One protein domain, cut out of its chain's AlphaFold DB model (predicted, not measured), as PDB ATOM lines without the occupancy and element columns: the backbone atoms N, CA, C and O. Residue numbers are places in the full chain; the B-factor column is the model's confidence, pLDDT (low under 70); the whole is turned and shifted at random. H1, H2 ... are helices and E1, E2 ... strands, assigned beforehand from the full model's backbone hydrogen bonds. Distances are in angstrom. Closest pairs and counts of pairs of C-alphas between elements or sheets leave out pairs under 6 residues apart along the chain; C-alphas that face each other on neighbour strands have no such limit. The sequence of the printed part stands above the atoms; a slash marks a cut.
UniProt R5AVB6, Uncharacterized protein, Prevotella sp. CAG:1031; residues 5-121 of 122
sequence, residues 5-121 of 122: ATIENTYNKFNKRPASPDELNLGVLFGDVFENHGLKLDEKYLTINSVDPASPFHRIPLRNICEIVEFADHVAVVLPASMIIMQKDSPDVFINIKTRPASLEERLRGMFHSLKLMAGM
ATOM      1  N   ALA A   5      27.643 -21.316  21.379       91.25
ATOM      2  CA  ALA A   5      28.093 -22.487  20.626       91.25
ATOM      3  C   ALA A   5      28.220 -23.728  21.524       91.25
ATOM      4  O   ALA A   5      27.816 -24.824  21.145       91.25
ATOM      5  N   THR A   6      28.730 -23.564  22.747       93.88
ATOM      6  CA  THR A   6      28.830 -24.656  23.722       93.88
ATOM      7  C   THR A   6      27.452 -25.147  24.166       93.88
ATOM      8  O   THR A   6      27.253 -26.356  24.268       93.88
ATOM      9  N   ILE A   7      26.486 -24.247  24.375       93.12
ATOM     10  CA  ILE A   7      25.096 -24.603  24.704       93.12
ATOM     11  C   ILE A   7      24.467 -25.414  23.562       93.12
ATOM     12  O   ILE A   7      23.929 -26.495  23.800       93.12
ATOM     13  N   GLU A   8      24.582 -24.938  22.319       92.00
ATOM     14  CA  GLU A   8      24.060 -25.632  21.133       92.00
ATOM     15  C   GLU A   8      24.695 -27.020  20.955       92.00
ATOM     16  O   GLU A   8      23.987 -28.013  20.777       92.00
ATOM     17  N   ASN A   9      26.018 -27.123  21.098       93.88
ATOM     18  CA  ASN A   9      26.723 -28.402  21.030       93.88
ATOM     19  C   ASN A   9      26.288 -29.365  22.138       93.88
ATOM     20  O   ASN A   9      26.099 -30.554  21.880       93.88
ATOM     21  N   THR A  10      26.082 -28.860  23.355       94.81
ATOM     22  CA  THR A  10      25.610 -29.658  24.494       94.81
ATOM     23  C   THR A  10      24.213 -30.206  24.221       94.81
ATOM     24  O   THR A  10      23.970 -31.396  24.405       94.81
ATOM     25  N   TYR A  11      23.307 -29.384  23.690       92.75
ATOM     26  CA  TYR A  11      21.978 -29.839  23.297       92.75
ATOM     27  C   TYR A  11      21.979 -30.880  22.181       92.75
ATOM     28  O   TYR A  11      21.137 -31.776  22.203       92.75
ATOM     29  N   ASN A  12      22.880 -30.749  21.207       91.38
ATOM     30  CA  ASN A  12      23.008 -31.708  20.112       91.38
ATOM     31  C   ASN A  12      23.571 -33.042  20.604       91.38
ATOM     32  O   ASN A  12      23.086 -34.096  20.196       91.38
ATOM     33  N   LYS A  13      24.560 -32.989  21.504       94.31
ATOM     34  CA  LYS A  13      25.183 -34.167  22.113       94.31
ATOM     35  C   LYS A  13      24.211 -34.916  23.026       94.31
ATOM     36  O   LYS A  13      24.089 -36.130  22.916       94.31
ATOM     37  N   PHE A  14      23.490 -34.195  23.882       94.12
ATOM     38  CA  PHE A  14      22.565 -34.755  24.871       94.12
ATOM     39  C   PHE A  14      21.109 -34.504  24.460       94.12
ATOM     40  O   PHE A  14      20.310 -33.895  25.173       94.12
ATOM     41  N   ASN A  15      20.766 -34.954  23.250       89.62
ATOM     42  CA  ASN A  15      19.431 -34.789  22.667       89.62
ATOM     43  C   ASN A  15      18.435 -35.893  23.066       89.62
ATOM     44  O   ASN A  15      17.257 -35.820  22.707       89.62
ATOM     45  N   LYS A  16      18.895 -36.904  23.808       90.25
ATOM     46  CA  LYS A  16      18.107 -38.030  24.309       90.25
ATOM     47  C   LYS A  16      18.349 -38.199  25.801       90.25
ATOM     48  O   LYS A  16      19.409 -37.850  26.306       90.25
ATOM     49  N   ARG A  17      17.337 -38.734  26.476       92.38
ATOM     50  CA  ARG A  17      17.425 -39.116  27.883       92.38
ATOM     51  C   ARG A  17      18.136 -40.466  28.014       92.38
ATOM     52  O   ARG A  17      17.976 -41.283  27.098       92.38
ATOM     53  N   PRO A  18      18.872 -40.696  29.113       92.12
ATOM     54  CA  PRO A  18      19.424 -42.010  29.417       92.12
ATOM     55  C   PRO A  18      18.310 -43.043  29.619       92.12
ATOM     56  O   PRO A  18      17.134 -42.687  29.780       92.12
ATOM     57  N   ALA A  19      18.669 -44.327  29.609       90.56
ATOM     58  CA  ALA A  19      17.698 -45.401  29.823       90.56
ATOM     59  C   ALA A  19      17.200 -45.434  31.279       90.56
ATOM     60  O   ALA A  19      16.021 -45.702  31.523       90.56
ATOM     61  N   SER A  20      18.083 -45.104  32.225       92.00
ATOM     62  CA  SER A  20      17.797 -44.963  33.655       92.00
ATOM     63  C   SER A  20      18.424 -43.674  34.203       92.00
ATOM     64  O   SER A  20      19.500 -43.288  33.743       92.00
ATOM     65  N   PRO A  21      17.816 -43.018  35.211       90.19
ATOM     66  CA  PRO A  21      18.471 -41.958  35.978       90.19
ATOM     67  C   PRO A  21      19.837 -42.341  36.565       90.19
ATOM     68  O   PRO A  21      20.650 -41.452  36.785       90.19
ATOM     69  N   ASP A  22      20.108 -43.630  36.785       90.81
ATOM     70  CA  ASP A  22      21.379 -44.113  37.352       90.81
ATOM     71  C   ASP A  22      22.584 -43.891  36.422       90.81
ATOM     72  O   ASP A  22      23.730 -43.943  36.862       90.81
ATOM     73  N   GLU A  23      22.338 -43.640  35.134       93.81
ATOM     74  CA  GLU A  23      23.379 -43.306  34.155       93.81
ATOM     75  C   GLU A  23      23.765 -41.817  34.198       93.81
ATOM     76  O   GLU A  23      24.738 -41.419  33.558       93.81
ATOM     77  N   LEU A  24      23.010 -40.982  34.923       94.69
ATOM     78  CA  LEU A  24      23.306 -39.557  35.053       94.69
ATOM     79  C   LEU A  24      24.577 -39.345  35.872       94.69
ATOM     80  O   LEU A  24      24.774 -39.955  36.924       94.69
ATOM     81  N   ASN A  25      25.390 -38.372  35.463       92.00
ATOM     82  CA  ASN A  25      26.556 -37.962  36.236       92.00
ATOM     83  C   ASN A  25      26.172 -37.068  37.436       92.00
ATOM     84  O   ASN A  25      26.549 -35.898  37.520       92.00
ATOM     85  N   LEU A  26      25.399 -37.619  38.378       93.38
ATOM     86  CA  LEU A  26      24.929 -36.921  39.585       93.38
ATOM     87  C   LEU A  26      26.092 -36.456  40.474       93.38
ATOM     88  O   LEU A  26      25.946 -35.474  41.197       93.38
ATOM     89  N   GLY A  27      27.251 -37.122  40.381       93.94
ATOM     90  CA  GLY A  27      28.479 -36.789  41.108       93.94
ATOM     91  C   GLY A  27      28.889 -35.318  40.979       93.94
ATOM     92  O   GLY A  27      29.330 -34.709  41.949       93.94
ATOM     93  N   VAL A  28      28.659 -34.728  39.802       94.12
ATOM     94  CA  VAL A  28      28.987 -33.326  39.488       94.12
ATOM     95  C   VAL A  28      28.222 -32.334  40.374       94.12
ATOM     96  O   VAL A  28      28.689 -31.222  40.610       94.12
ATOM     97  N   LEU A  29      27.048 -32.715  40.884       95.44
ATOM     98  CA  LEU A  29      26.213 -31.825  41.691       95.44
ATOM     99  C   LEU A  29      26.724 -31.638  43.118       95.44
ATOM    100  O   LEU A  29      26.270 -30.704  43.762       95.44
ATOM    101  N   PHE A  30      27.622 -32.494  43.614       93.06
ATOM    102  CA  PHE A  30      28.071 -32.491  45.014       93.06
ATOM    103  C   PHE A  30      29.302 -31.601  45.282       93.06
ATOM    104  O   PHE A  30      29.906 -31.707  46.345       93.06
ATOM    105  N   GLY A  31      29.691 -30.755  44.323       89.00
ATOM    106  CA  GLY A  31      30.731 -29.733  44.494       89.00
ATOM    107  C   GLY A  31      30.169 -28.388  44.970       89.00
ATOM    108  O   GLY A  31      29.136 -28.339  45.635       89.00
ATOM    109  N   ASP A  32      30.805 -27.287  44.557       90.44
ATOM    110  CA  ASP A  32      30.446 -25.916  44.972       90.44
ATOM    111  C   ASP A  32      28.966 -25.568  44.719       90.44
ATOM    112  O   ASP A  32      28.315 -24.881  45.509       90.44
ATOM    113  N   VAL A  33      28.391 -26.105  43.638       95.56
ATOM    114  CA  VAL A  33      26.983 -25.871  43.285       95.56
ATOM    115  C   VAL A  33      25.994 -26.493  44.270       95.56
ATOM    116  O   VAL A  33      24.856 -26.027  44.336       95.56
ATOM    117  N   PHE A  34      26.391 -27.517  45.034       96.06
ATOM    118  CA  PHE A  34      25.503 -28.178  45.991       96.06
ATOM    119  C   PHE A  34      25.039 -27.199  47.065       96.06
ATOM    120  O   PHE A  34      23.839 -27.049  47.309       96.06
ATOM    121  N   GLU A  35      25.999 -26.513  47.678       93.38
ATOM    122  CA  GLU A  35      25.754 -25.584  48.776       93.38
ATOM    123  C   GLU A  35      25.211 -24.254  48.250       93.38
ATOM    124  O   GLU A  35      24.173 -23.791  48.727       93.38
ATOM    125  N   ASN A  36      25.829 -23.694  47.204       96.25
ATOM    126  CA  ASN A  36      25.472 -22.373  46.674       96.25
ATOM    127  C   ASN A  36      24.042 -22.297  46.126       96.25
ATOM    128  O   ASN A  36      23.393 -21.257  46.232       96.25
ATOM    129  N   HIS A  37      23.518 -23.406  45.599       97.88
ATOM    130  CA  HIS A  37      22.141 -23.477  45.106       97.88
ATOM    131  C   HIS A  37      21.183 -24.213  46.049       97.88
ATOM    132  O   HIS A  37      20.003 -24.391  45.721       97.88
ATOM    133  N   GLY A  38      21.669 -24.652  47.214       96.75
ATOM    134  CA  GLY A  38      20.908 -25.441  48.176       96.75
ATOM    135  C   GLY A  38      20.283 -26.678  47.534       96.75
ATOM    136  O   GLY A  38      19.078 -26.894  47.673       96.75
ATOM    137  N   LEU A  39      21.058 -27.450  46.774       97.94
ATOM    138  CA  LEU A  39      20.540 -28.601  46.044       97.94
ATOM    139  C   LEU A  39      20.004 -29.663  47.006       97.94
ATOM    140  O   LEU A  39      20.595 -29.969  48.040       97.94
ATOM    141  N   LYS A  40      18.866 -30.259  46.650       97.50
ATOM    142  CA  LYS A  40      18.349 -31.462  47.313       97.50
ATOM    143  C   LYS A  40      18.099 -32.522  46.261       97.50
ATOM    144  O   LYS A  40      17.332 -32.293  45.326       97.50
ATOM    145  N   LEU A  41      18.734 -33.671  46.431       95.62
ATOM    146  CA  LEU A  41      18.594 -34.816  45.547       95.62
ATOM    147  C   LEU A  41      17.876 -35.938  46.298       95.62
ATOM    148  O   LEU A  41      18.327 -36.357  47.362       95.62
ATOM    149  N   ASP A  42      16.755 -36.390  45.747       93.44
ATOM    150  CA  ASP A  42      16.049 -37.596  46.175       93.44
ATOM    151  C   ASP A  42      16.025 -38.629  45.031       93.44
ATOM    152  O   ASP A  42      16.526 -38.368  43.938       93.44
ATOM    153  N   GLU A  43      15.443 -39.810  45.260       92.44
ATOM    154  CA  GLU A  43      15.397 -40.901  44.267       92.44
ATOM    155  C   GLU A  43      14.720 -40.521  42.935       92.44
ATOM    156  O   GLU A  43      14.898 -41.189  41.918       92.44
ATOM    157  N   LYS A  44      13.876 -39.486  42.927       95.56
ATOM    158  CA  LYS A  44      13.024 -39.123  41.788       95.56
ATOM    159  C   LYS A  44      13.245 -37.701  41.304       95.56
ATOM    160  O   LYS A  44      12.924 -37.430  40.144       95.56
ATOM    161  N   TYR A  45      13.741 -36.803  42.147       97.69
ATOM    162  CA  TYR A  45      13.796 -35.375  41.882       97.69
ATOM    163  C   TYR A  45      15.121 -34.740  42.295       97.69
ATOM    164  O   TYR A  45      15.685 -35.026  43.348       97.69
ATOM    165  N   LEU A  46      15.531 -33.772  41.482       98.00
ATOM    166  CA  LEU A  46      16.483 -32.731  41.831       98.00
ATOM    167  C   LEU A  46      15.706 -31.453  42.172       98.00
ATOM    168  O   LEU A  46      14.912 -30.977  41.361       98.00
ATOM    169  N   THR A  47      15.935 -30.896  43.356       98.44
ATOM    170  CA  THR A  47      15.403 -29.595  43.789       98.44
ATOM    171  C   THR A  47      16.534 -28.571  43.848       98.44
ATOM    172  O   THR A  47      17.592 -28.874  44.397       98.44
ATOM    173  N   ILE A  48      16.302 -27.370  43.315       98.25
ATOM    174  CA  ILE A  48      17.273 -26.269  43.222       98.25
ATOM    175  C   ILE A  48      16.698 -25.066  43.983       98.25
ATOM    176  O   ILE A  48      15.821 -24.367  43.478       98.25
ATOM    177  N   ASN A  49      17.149 -24.831  45.218       98.19
ATOM    178  CA  ASN A  49      16.536 -23.836  46.111       98.19
ATOM    179  C   ASN A  49      16.899 -22.382  45.777       98.19
ATOM    180  O   ASN A  49      16.206 -21.474  46.229       98.19
ATOM    181  N   SER A  50      17.922 -22.148  44.954       97.44
ATOM    182  CA  SER A  50      18.186 -20.825  44.370       97.44
ATOM    183  C   SER A  50      17.235 -20.457  43.220       97.44
ATOM    184  O   SER A  50      17.307 -19.352  42.691       97.44
ATOM    185  N   VAL A  51      16.350 -21.370  42.806       97.88
ATOM    186  CA  VAL A  51      15.279 -21.098  41.839       97.88
ATOM    187  C   VAL A  51      13.967 -20.879  42.591       97.88
ATOM    188  O   VAL A  51      13.629 -21.661  43.480       97.88
ATOM    189  N   ASP A  52      13.209 -19.852  42.191       96.69
ATOM    190  CA  ASP A  52      11.891 -19.524  42.751       96.69
ATOM    191  C   ASP A  52      10.981 -20.772  42.832       96.69
ATOM    192  O   ASP A  52      10.795 -21.431  41.807       96.69
ATOM    193  N   PRO A  53      10.382 -21.105  43.992       97.19
ATOM    194  CA  PRO A  53       9.513 -22.274  44.151       97.19
ATOM    195  C   PRO A  53       8.306 -22.346  43.202       97.19
ATOM    196  O   PRO A  53       7.801 -23.439  42.942       97.19
ATOM    197  N   ALA A  54       7.831 -21.212  42.680       96.94
ATOM    198  CA  ALA A  54       6.765 -21.155  41.680       96.94
ATOM    199  C   ALA A  54       7.260 -21.491  40.260       96.94
ATOM    200  O   ALA A  54       6.458 -21.771  39.366       96.94
ATOM    201  N   SER A  55       8.576 -21.473  40.033       96.25
ATOM    202  CA  SER A  55       9.188 -21.822  38.756       96.25
ATOM    203  C   SER A  55       9.104 -23.328  38.490       96.25
ATOM    204  O   SER A  55       9.423 -24.137  39.367       96.25
ATOM    205  N   PRO A  56       8.819 -23.753  37.245       94.75
ATOM    206  CA  PRO A  56       8.891 -25.165  36.873       94.75
ATOM    207  C   PRO A  56      10.321 -25.727  36.936       94.75
ATOM    208  O   PRO A  56      10.498 -26.941  36.861       94.75
ATOM    209  N   PHE A  57      11.339 -24.866  37.058       97.62
ATOM    210  CA  PHE A  57      12.743 -25.264  37.172       97.62
ATOM    211  C   PHE A  57      13.209 -25.474  38.617       97.62
ATOM    212  O   PHE A  57      14.330 -25.930  38.820       97.62
ATOM    213  N   HIS A  58      12.359 -25.193  39.612       98.12
ATOM    214  CA  HIS A  58      12.685 -25.412  41.022       98.12
ATOM    215  C   HIS A  58      12.830 -26.897  41.363       98.12
ATOM    216  O   HIS A  58      13.708 -27.277  42.133       98.12
ATOM    217  N   ARG A  59      11.979 -27.753  40.783       97.94
ATOM    218  CA  ARG A  59      11.961 -29.190  41.070       97.94
ATOM    219  C   ARG A  59      11.822 -30.008  39.794       97.94
ATOM    220  O   ARG A  59      10.770 -30.038  39.160       97.94
ATOM    221  N   ILE A  60      12.886 -30.720  39.448       98.00
ATOM    222  CA  ILE A  60      13.033 -31.452  38.194       98.00
ATOM    223  C   ILE A  60      13.003 -32.959  38.456       98.00
ATOM    224  O   ILE A  60      13.823 -33.454  39.226       98.00
ATOM    225  N   PRO A  61      12.118 -33.729  37.800       97.25
ATOM    226  CA  PRO A  61      12.204 -35.184  37.827       97.25
ATOM    227  C   PRO A  61      13.503 -35.666  37.165       97.25
ATOM    228  O   PRO A  61      13.768 -35.289  36.024       97.25
ATOM    229  N   LEU A  62      14.251 -36.566  37.804       97.19
ATOM    230  CA  LEU A  62      15.501 -37.105  37.247       97.19
ATOM    231  C   LEU A  62      15.284 -37.780  35.887       97.19
ATOM    232  O   LEU A  62      16.062 -37.587  34.962       97.19
ATOM    233  N   ARG A  63      14.138 -38.451  35.701       95.56
ATOM    234  CA  ARG A  63      13.712 -39.049  34.415       95.56
ATOM    235  C   ARG A  63      13.551 -38.057  33.252       95.56
ATOM    236  O   ARG A  63      13.285 -38.472  32.121       95.56
ATOM    237  N   ASN A  64      13.562 -36.756  33.534       95.69
ATOM    238  CA  ASN A  64      13.480 -35.702  32.529       95.69
ATOM    239  C   ASN A  64      14.856 -35.113  32.202       95.69
ATOM    240  O   ASN A  64      14.950 -34.386  31.219       95.69
ATOM    241  N   ILE A  65      15.892 -35.406  32.987       97.56
ATOM    242  CA  ILE A  65      17.249 -34.915  32.757       97.56
ATOM    243  C   ILE A  65      17.880 -35.742  31.632       97.56
ATOM    244  O   ILE A  65      17.781 -36.967  31.618       97.56
ATOM    245  N   CYS A  66      18.479 -35.061  30.657       97.25
ATOM    246  CA  CYS A  66      19.264 -35.696  29.604       97.25
ATOM    247  C   CYS A  66      20.704 -35.948  30.063       97.25
ATOM    248  O   CYS A  66      21.242 -37.004  29.769       97.25
ATOM    249  N   GLU A  67      21.317 -34.973  30.741       97.25
ATOM    250  CA  GLU A  67      22.675 -35.069  31.288       97.25
ATOM    251  C   GLU A  67      22.929 -33.951  32.313       97.25
ATOM    252  O   GLU A  67      22.248 -32.919  32.291       97.25
ATOM    253  N   ILE A  68      23.934 -34.130  33.171       97.12
ATOM    254  CA  ILE A  68      24.529 -33.075  33.997       97.12
ATOM    255  C   ILE A  68      25.971 -32.845  33.542       97.12
ATOM    256  O   ILE A  68      26.790 -33.761  33.513       97.12
ATOM    257  N   VAL A  69      26.286 -31.607  33.167       96.06
ATOM    258  CA  VAL A  69      27.564 -31.255  32.541       96.06
ATOM    259  C   VAL A  69      28.301 -30.231  33.385       96.06
ATOM    260  O   VAL A  69      27.770 -29.161  33.685       96.06
ATOM    261  N   GLU A  70      29.551 -30.534  33.712       95.19
ATOM    262  CA  GLU A  70      30.453 -29.585  34.348       95.19
ATOM    263  C   GLU A  70      31.157 -28.707  33.307       95.19
ATOM    264  O   GLU A  70      31.725 -29.187  32.321       95.19
ATOM    265  N   PHE A  71      31.154 -27.402  33.549       94.38
ATOM    266  CA  PHE A  71      31.993 -26.419  32.876       94.38
ATOM    267  C   PHE A  71      32.974 -25.808  33.887       94.38
ATOM    268  O   PHE A  71      32.912 -26.100  35.078       94.38
ATOM    269  N   ALA A  72      33.878 -24.941  33.414       93.31
ATOM    270  CA  ALA A  72      34.865 -24.265  34.265       93.31
ATOM    271  C   ALA A  72      34.214 -23.612  35.502       93.31
ATOM    272  O   ALA A  72      34.462 -24.057  36.616       93.31
ATOM    273  N   ASP A  73      33.294 -22.671  35.276       94.81
ATOM    274  CA  ASP A  73      32.690 -21.862  36.351       94.81
ATOM    275  C   ASP A  73      31.205 -22.183  36.578       94.81
ATOM    276  O   ASP A  73      30.510 -21.482  37.305       94.81
ATOM    277  N   HIS A  74      30.680 -23.204  35.893       96.69
ATOM    278  CA  HIS A  74      29.253 -23.521  35.908       96.69
ATOM    279  C   HIS A  74      29.012 -25.029  35.928       96.69
ATOM    280  O   HIS A  74      29.815 -25.799  35.404       96.69
ATOM    281  N   VAL A  75      27.855 -25.439  36.432       97.38
ATOM    282  CA  VAL A  75      27.282 -26.773  36.218       97.38
ATOM    283  C   VAL A  75      25.949 -26.611  35.506       97.38
ATOM    284  O   VAL A  75      25.153 -25.744  35.857       97.38
ATOM    285  N   ALA A  76      25.691 -27.427  34.489       97.25
ATOM    286  CA  ALA A  76      24.442 -27.381  33.746       97.25
ATOM    287  C   ALA A  76      23.641 -28.673  33.883       97.25
ATOM    288  O   ALA A  76      24.153 -29.759  33.629       97.25
ATOM    289  N   VAL A  77      22.352 -28.538  34.186       97.88
ATOM    290  CA  VAL A  77      21.360 -29.610  34.073       97.88
ATOM    291  C   VAL A  77      20.685 -29.482  32.714       97.88
ATOM    292  O   VAL A  77      19.980 -28.506  32.437       97.88
ATOM    293  N   VAL A  78      20.906 -30.463  31.844       97.62
ATOM    294  CA  VAL A  78      20.383 -30.475  30.477       97.62
ATOM    295  C   VAL A  78      19.016 -31.147  30.458       97.62
ATOM    296  O   VAL A  78      18.865 -32.294  30.869       97.62
ATOM    297  N   LEU A  79      18.014 -30.443  29.937       97.06
ATOM    298  CA  LEU A  79      16.649 -30.926  29.737       97.06
ATOM    299  C   LEU A  79      16.338 -31.017  28.227       97.06
ATOM    300  O   LEU A  79      17.060 -30.456  27.394       97.06
ATOM    301  N   PRO A  80      15.232 -31.671  27.817       93.56
ATOM    302  CA  PRO A  80      14.914 -31.857  26.402       93.56
ATOM    303  C   PRO A  80      14.756 -30.543  25.625       93.56
ATOM    304  O   PRO A  80      15.132 -30.467  24.452       93.56
ATOM    305  N   ALA A  81      14.213 -29.512  26.277       92.25
ATOM    306  CA  ALA A  81      13.886 -28.220  25.672       92.25
ATOM    307  C   ALA A  81      14.547 -27.019  26.369       92.25
ATOM    308  O   ALA A  81      14.332 -25.882  25.952       92.25
ATOM    309  N   SER A  82      15.335 -27.250  27.412       95.75
ATOM    310  CA  SER A  82      15.960 -26.190  28.197       95.75
ATOM    311  C   SER A  82      17.222 -26.687  28.893       95.75
ATOM    312  O   SER A  82      17.511 -27.880  28.912       95.75
ATOM    313  N   MET A  83      17.987 -25.769  29.461       97.06
ATOM    314  CA  MET A  83      19.177 -26.047  30.242       97.06
ATOM    315  C   MET A  83      19.182 -25.100  31.433       97.06
ATOM    316  O   MET A  83      19.008 -23.892  31.265       97.06
ATOM    317  N   ILE A  84      19.345 -25.667  32.621       98.06
ATOM    318  CA  ILE A  84      19.500 -24.920  33.866       98.06
ATOM    319  C   ILE A  84      20.997 -24.792  34.098       98.06
ATOM    320  O   ILE A  84      21.675 -25.809  34.201       98.06
ATOM    321  N   ILE A  85      21.517 -23.574  34.128       97.81
ATOM    322  CA  ILE A  85      22.945 -23.284  34.243       97.81
ATOM    323  C   ILE A  85      23.165 -22.615  35.597       97.81
ATOM    324  O   ILE A  85      22.624 -21.544  35.850       97.81
ATOM    325  N   MET A  86      23.952 -23.256  36.445       98.00
ATOM    326  CA  MET A  86      24.238 -22.879  37.828       98.00
ATOM    327  C   MET A  86      25.683 -22.392  37.931       98.00
ATOM    328  O   MET A  86      26.569 -23.062  37.394       98.00
ATOM    329  N   GLN A  87      25.924 -21.243  38.562       96.88
ATOM    330  CA  GLN A  87      27.279 -20.743  38.818       96.88
ATOM    331  C   GLN A  87      27.934 -21.475  39.989       96.88
ATOM    332  O   GLN A  87      27.291 -21.828  40.966       96.88
ATOM    333  N   LYS A  88      29.240 -21.729  39.906       95.88
ATOM    334  CA  LYS A  88      29.955 -22.395  41.002       95.88
ATOM    335  C   LYS A  88      30.227 -21.475  42.184       95.88
ATOM    336  O   LYS A  88      30.364 -21.976  43.285       95.88
ATOM    337  N   ASP A  89      30.301 -20.165  41.979       95.81
ATOM    338  CA  ASP A  89      30.739 -19.171  42.967       95.81
ATOM    339  C   ASP A  89      29.616 -18.246  43.468       95.81
ATOM    340  O   ASP A  89      29.849 -17.402  44.335       95.81
ATOM    341  N   SER A  90      28.395 -18.399  42.951       95.88
ATOM    342  CA  SER A  90      27.243 -17.573  43.307       95.88
ATOM    343  C   SER A  90      25.936 -18.383  43.233       95.88
ATOM    344  O   SER A  90      25.893 -19.425  42.577       95.88
ATOM    345  N   PRO A  91      24.840 -17.925  43.868       96.00
ATOM    346  CA  PRO A  91      23.536 -18.576  43.758       96.00
ATOM    347  C   PRO A  91      22.822 -18.296  42.420       96.00
ATOM    348  O   PRO A  91      21.681 -18.734  42.246       96.00
ATOM    349  N   ASP A  92      23.449 -17.590  41.472       96.81
ATOM    350  CA  ASP A  92      22.813 -17.183  40.221       96.81
ATOM    351  C   ASP A  92      22.539 -18.373  39.292       96.81
ATOM    352  O   ASP A  92      23.394 -19.223  39.019       96.81
ATOM    353  N   VAL A  93      21.314 -18.408  38.761       97.25
ATOM    354  CA  VAL A  93      20.844 -19.453  37.849       97.25
ATOM    355  C   VAL A  93      20.382 -18.832  36.541       97.25
ATOM    356  O   VAL A  93      19.514 -17.960  36.513       97.25
ATOM    357  N   PHE A  94      20.898 -19.352  35.432       96.50
ATOM    358  CA  PHE A  94      20.489 -18.966  34.088       96.50
ATOM    359  C   PHE A  94      19.690 -20.092  33.447       96.50
ATOM    360  O   PHE A  94      20.146 -21.230  33.344       96.50
ATOM    361  N   ILE A  95      18.493 -19.766  32.965       96.50
ATOM    362  CA  ILE A  95      17.671 -20.707  32.209       96.50
ATOM    363  C   ILE A  95      17.829 -20.405  30.728       96.50
ATOM    364  O   ILE A  95      17.375 -19.375  30.229       96.50
ATOM    365  N   ASN A  96      18.445 -21.330  30.003       96.12
ATOM    366  CA  ASN A  96      18.437 -21.297  28.554       96.12
ATOM    367  C   ASN A  96      17.274 -22.151  28.041       96.12
ATOM    368  O   ASN A  96      17.179 -23.328  28.370       96.12
ATOM    369  N   ILE A  97      16.393 -21.582  27.221       93.56
ATOM    370  CA  ILE A  97      15.311 -22.322  26.562       93.56
ATOM    371  C   ILE A  97      15.689 -22.481  25.094       93.56
ATOM    372  O   ILE A  97      16.044 -21.499  24.441       93.56
ATOM    373  N   LYS A  98      15.593 -23.705  24.557       88.06
ATOM    374  CA  LYS A  98      15.787 -23.947  23.124       88.06
ATOM    375  C   LYS A  98      14.769 -23.123  22.345       88.06
ATOM    376  O   LYS A  98      13.579 -23.442  22.333       88.06
ATOM    377  N   THR A  99      15.233 -22.108  21.632       75.81
ATOM    378  CA  THR A  99      14.456 -21.517  20.548       75.81
ATOM    379  C   THR A  99      14.334 -22.572  19.460       75.81
ATOM    380  O   THR A  99      15.323 -22.962  18.840       75.81
ATOM    381  N   ARG A 100      13.122 -23.095  19.246       64.56
ATOM    382  CA  ARG A 100      12.871 -23.934  18.073       64.56
ATOM    383  C   ARG A 100      13.149 -23.063  16.845       64.56
ATOM    384  O   ARG A 100      12.504 -22.021  16.720       64.56
ATOM    385  N   PRO A 101      14.086 -23.429  15.953       57.00
ATOM    386  CA  PRO A 101      14.096 -22.803  14.644       57.00
ATOM    387  C   PRO A 101      12.732 -23.087  14.014       57.00
ATOM    388  O   PRO A 101      12.249 -24.220  14.108       57.00
ATOM    389  N   ALA A 102      12.107 -22.065  13.423       53.00
ATOM    390  CA  ALA A 102      10.877 -22.249  12.663       53.00
ATOM    391  C   ALA A 102      11.080 -23.442  11.724       53.00
ATOM    392  O   ALA A 102      12.042 -23.476  10.945       53.00
ATOM    393  N   SER A 103      10.219 -24.444  11.857       61.75
ATOM    394  CA  SER A 103      10.249 -25.624  11.006       61.75
ATOM    395  C   SER A 103      10.204 -25.190   9.537       61.75
ATOM    396  O   SER A 103       9.659 -24.134   9.200       61.75
ATOM    397  N   LEU A 104      10.781 -25.987   8.633       64.69
ATOM    398  CA  LEU A 104      10.717 -25.691   7.194       64.69
ATOM    399  C   LEU A 104       9.266 -25.467   6.735       64.69
ATOM    400  O   LEU A 104       9.013 -24.596   5.909       64.69
ATOM    401  N   GLU A 105       8.307 -26.170   7.339       61.44
ATOM    402  CA  GLU A 105       6.875 -25.973   7.107       61.44
ATOM    403  C   GLU A 105       6.336 -24.629   7.613       61.44
ATOM    404  O   GLU A 105       5.509 -24.017   6.943       61.44
ATOM    405  N   GLU A 106       6.773 -24.149   8.780       64.56
ATOM    406  CA  GLU A 106       6.417 -22.813   9.284       64.56
ATOM    407  C   GLU A 106       7.022 -21.713   8.402       64.56
ATOM    408  O   GLU A 106       6.349 -20.728   8.099       64.56
ATOM    409  N   ARG A 107       8.249 -21.915   7.903       68.00
ATOM    410  CA  ARG A 107       8.893 -21.004   6.940       68.00
ATOM    411  C   ARG A 107       8.148 -20.973   5.601       68.00
ATOM    412  O   ARG A 107       7.903 -19.893   5.068       68.00
ATOM    413  N   LEU A 108       7.738 -22.137   5.088       70.00
ATOM    414  CA  LEU A 108       6.949 -22.249   3.857       70.00
ATOM    415  C   LEU A 108       5.555 -21.632   4.020       70.00
ATOM    416  O   LEU A 108       5.146 -20.831   3.182       70.00
ATOM    417  N   ARG A 109       4.839 -21.925   5.115       71.44
ATOM    418  CA  ARG A 109       3.538 -21.300   5.413       71.44
ATOM    419  C   ARG A 109       3.640 -19.776   5.497       71.44
ATOM    420  O   ARG A 109       2.760 -19.097   4.973       71.44
ATOM    421  N   GLY A 110       4.719 -19.241   6.074       70.06
ATOM    422  CA  GLY A 110       4.995 -17.801   6.090       70.06
ATOM    423  C   GLY A 110       5.134 -17.195   4.687       70.06
ATOM    424  O   GLY A 110       4.533 -16.159   4.404       70.06
ATOM    425  N   MET A 111       5.846 -17.871   3.776       70.81
ATOM    426  CA  MET A 111       5.950 -17.446   2.372       70.81
ATOM    427  C   MET A 111       4.601 -17.484   1.644       70.81
ATOM    428  O   MET A 111       4.246 -16.514   0.976       70.81
ATOM    429  N   PHE A 112       3.821 -18.560   1.791       71.19
ATOM    430  CA  PHE A 112       2.509 -18.666   1.139       71.19
ATOM    431  C   PHE A 112       1.502 -17.637   1.671       71.19
ATOM    432  O   PHE A 112       0.696 -17.115   0.902       71.19
ATOM    433  N   HIS A 113       1.566 -17.299   2.962       67.25
ATOM    434  CA  HIS A 113       0.740 -16.242   3.545       67.25
ATOM    435  C   HIS A 113       1.124 -14.857   2.995       67.25
ATOM    436  O   HIS A 113       0.248 -14.080   2.621       67.25
ATOM    437  N   SER A 114       2.426 -14.569   2.877       67.69
ATOM    438  CA  SER A 114       2.927 -13.317   2.290       67.69
ATOM    439  C   SER A 114       2.547 -13.170   0.810       67.69
ATOM    440  O   SER A 114       2.063 -12.111   0.414       67.69
ATOM    441  N   LEU A 115       2.662 -14.238   0.008       67.06
ATOM    442  CA  LEU A 115       2.228 -14.216  -1.395       67.06
ATOM    443  C   LEU A 115       0.719 -13.984  -1.539       67.06
ATOM    444  O   LEU A 115       0.296 -13.257  -2.434       67.06
ATOM    445  N   LYS A 116      -0.099 -14.576  -0.662       64.62
ATOM    446  CA  LYS A 116      -1.559 -14.413  -0.701       64.62
ATOM    447  C   LYS A 116      -1.996 -12.983  -0.363       64.62
ATOM    448  O   LYS A 116      -2.946 -12.494  -0.963       64.62
ATOM    449  N   LEU A 117      -1.286 -12.306   0.544       65.81
ATOM    450  CA  LEU A 117      -1.504 -10.886   0.845       65.81
ATOM    451  C   LEU A 117      -1.117  -9.981  -0.332       65.81
ATOM    452  O   LEU A 117      -1.842  -9.040  -0.627       65.81
ATOM    453  N   MET A 118      -0.022 -10.290  -1.035       61.16
ATOM    454  CA  MET A 118       0.396  -9.519  -2.215       61.16
ATOM    455  C   MET A 118      -0.532  -9.724  -3.419       61.16
ATOM    456  O   MET A 118      -0.791  -8.780  -4.156       61.16
ATOM    457  N   ALA A 119      -1.074 -10.930  -3.596       61.94
ATOM    458  CA  ALA A 119      -2.024 -11.234  -4.666       61.94
ATOM    459  C   ALA A 119      -3.445 -10.694  -4.412       61.94
ATOM    460  O   ALA A 119      -4.200 -10.531  -5.359       61.94
ATOM    461  N   GLY A 120      -3.819 -10.427  -3.154       55.50
ATOM    462  CA  GLY A 120      -5.101  -9.806  -2.790       55.50
ATOM    463  C   GLY A 120      -5.080  -8.273  -2.751       55.50
ATOM    464  O   GLY A 120      -6.070  -7.675  -2.339       55.50
ATOM    465  N   MET A 121      -3.953  -7.649  -3.116       55.69
ATOM    466  CA  MET A 121      -3.753  -6.192  -3.147       55.69
ATOM    467  C   MET A 121      -3.657  -5.632  -4.584       55.69
ATOM    468  O   MET A 121      -3.322  -4.461  -4.759       55.69
TER     469      MET A 121
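AT A GLANCE: This is residues 5 to 121 of the 122 residues of an uncharacterized protein of Prevotella sp. CAG:1031 (UniProt R5AVB6). A compact head with one long helical arm: the head has a four-stranded antiparallel sheet, E4 E5 E6 E7, with H1 over one face and the short H2 over the opposite face, and a small three-stranded sheet, E1 E2 E3, beside H2, which only grazes it. Residues 103 to 109 and 111 to 121, most of them in H4, stick out from the head and make the long axis. The printed part has 117 residues, with four named helices and seven named strands in the order H1 H2 H3 E1 E2 E3 E4 E5 E6 E7 H4, and its class is mixed, helices and strands. The sheets run E4 E5 E6 E7 and E1 E2 E3, both antiparallel. The whole is loose, with a radius of gyration of the C-alphas of 18.6 A and spans of 63 by 30 by 27 A.

IN THESE COORDINATES: H1, residues 5 to 13, begins at C-alpha 5 (28.093, -22.487, 20.626) and is 12.1 A long. H2 is residues 26 to 30 and H3 residues 32 to 36. E1 is residues 39 to 41, E2 45 to 48 and E3 59 to 61. E4 is residues 67 to 70, E5 74 to 78, 12.5 A long, E6 82 to 87, 16.4 A long, and E7 93 to 97, 12.9 A long. H4, residues 104 to 119, is 22.6 A long and ends at C-alpha 119 (-2.024, -11.234, -4.666).

HOW THE PARTS SIT: E4 E5 E6 E7 form a meander, each strand the antiparallel neighbour of the one before, and so do E1 E2 E3. In the hairpin E5 and E6, N 77 and O 84 are 2.8 A apart, within hydrogen-bond range; in the hairpin E6 and E7, N 85 and O 94 are 2.8 A apart. H1 is on the sheet E4 E5 E6 E7 at a height of 9.4 A, slantwise to the strands at 37 degrees to E5 on the local plane; its closest C-alphas to E5 are Tyr 11 and Val 78, 7.4 A. H2 is on the opposite face at a height of 8.5 A; its closest C-alphas to E4 are Val 28 and Glu 70, 6.5 A. H2 and H3 only graze the sheet E1 E2 E3. In the hairpin E1 and E2, N 47 and O 40 are 2.8 A apart. H4 is on neither sheet. In H1, H3 and H4 every O i to N i+4 pair is within hydrogen-bond range; in H2 0 of 1 is, but 2 of 2 O i to N i+3 pairs are.

THE WHOLE: The two C-alphas farthest apart, of Phe 30 and Met 121, are 63.4 A apart. The printed part has no cut, and the link H1 to H2 is long, with 12 residues. The mean pLDDT of the printed part is 89.2; residues 100 to 107 and 113 to 121 are under 70.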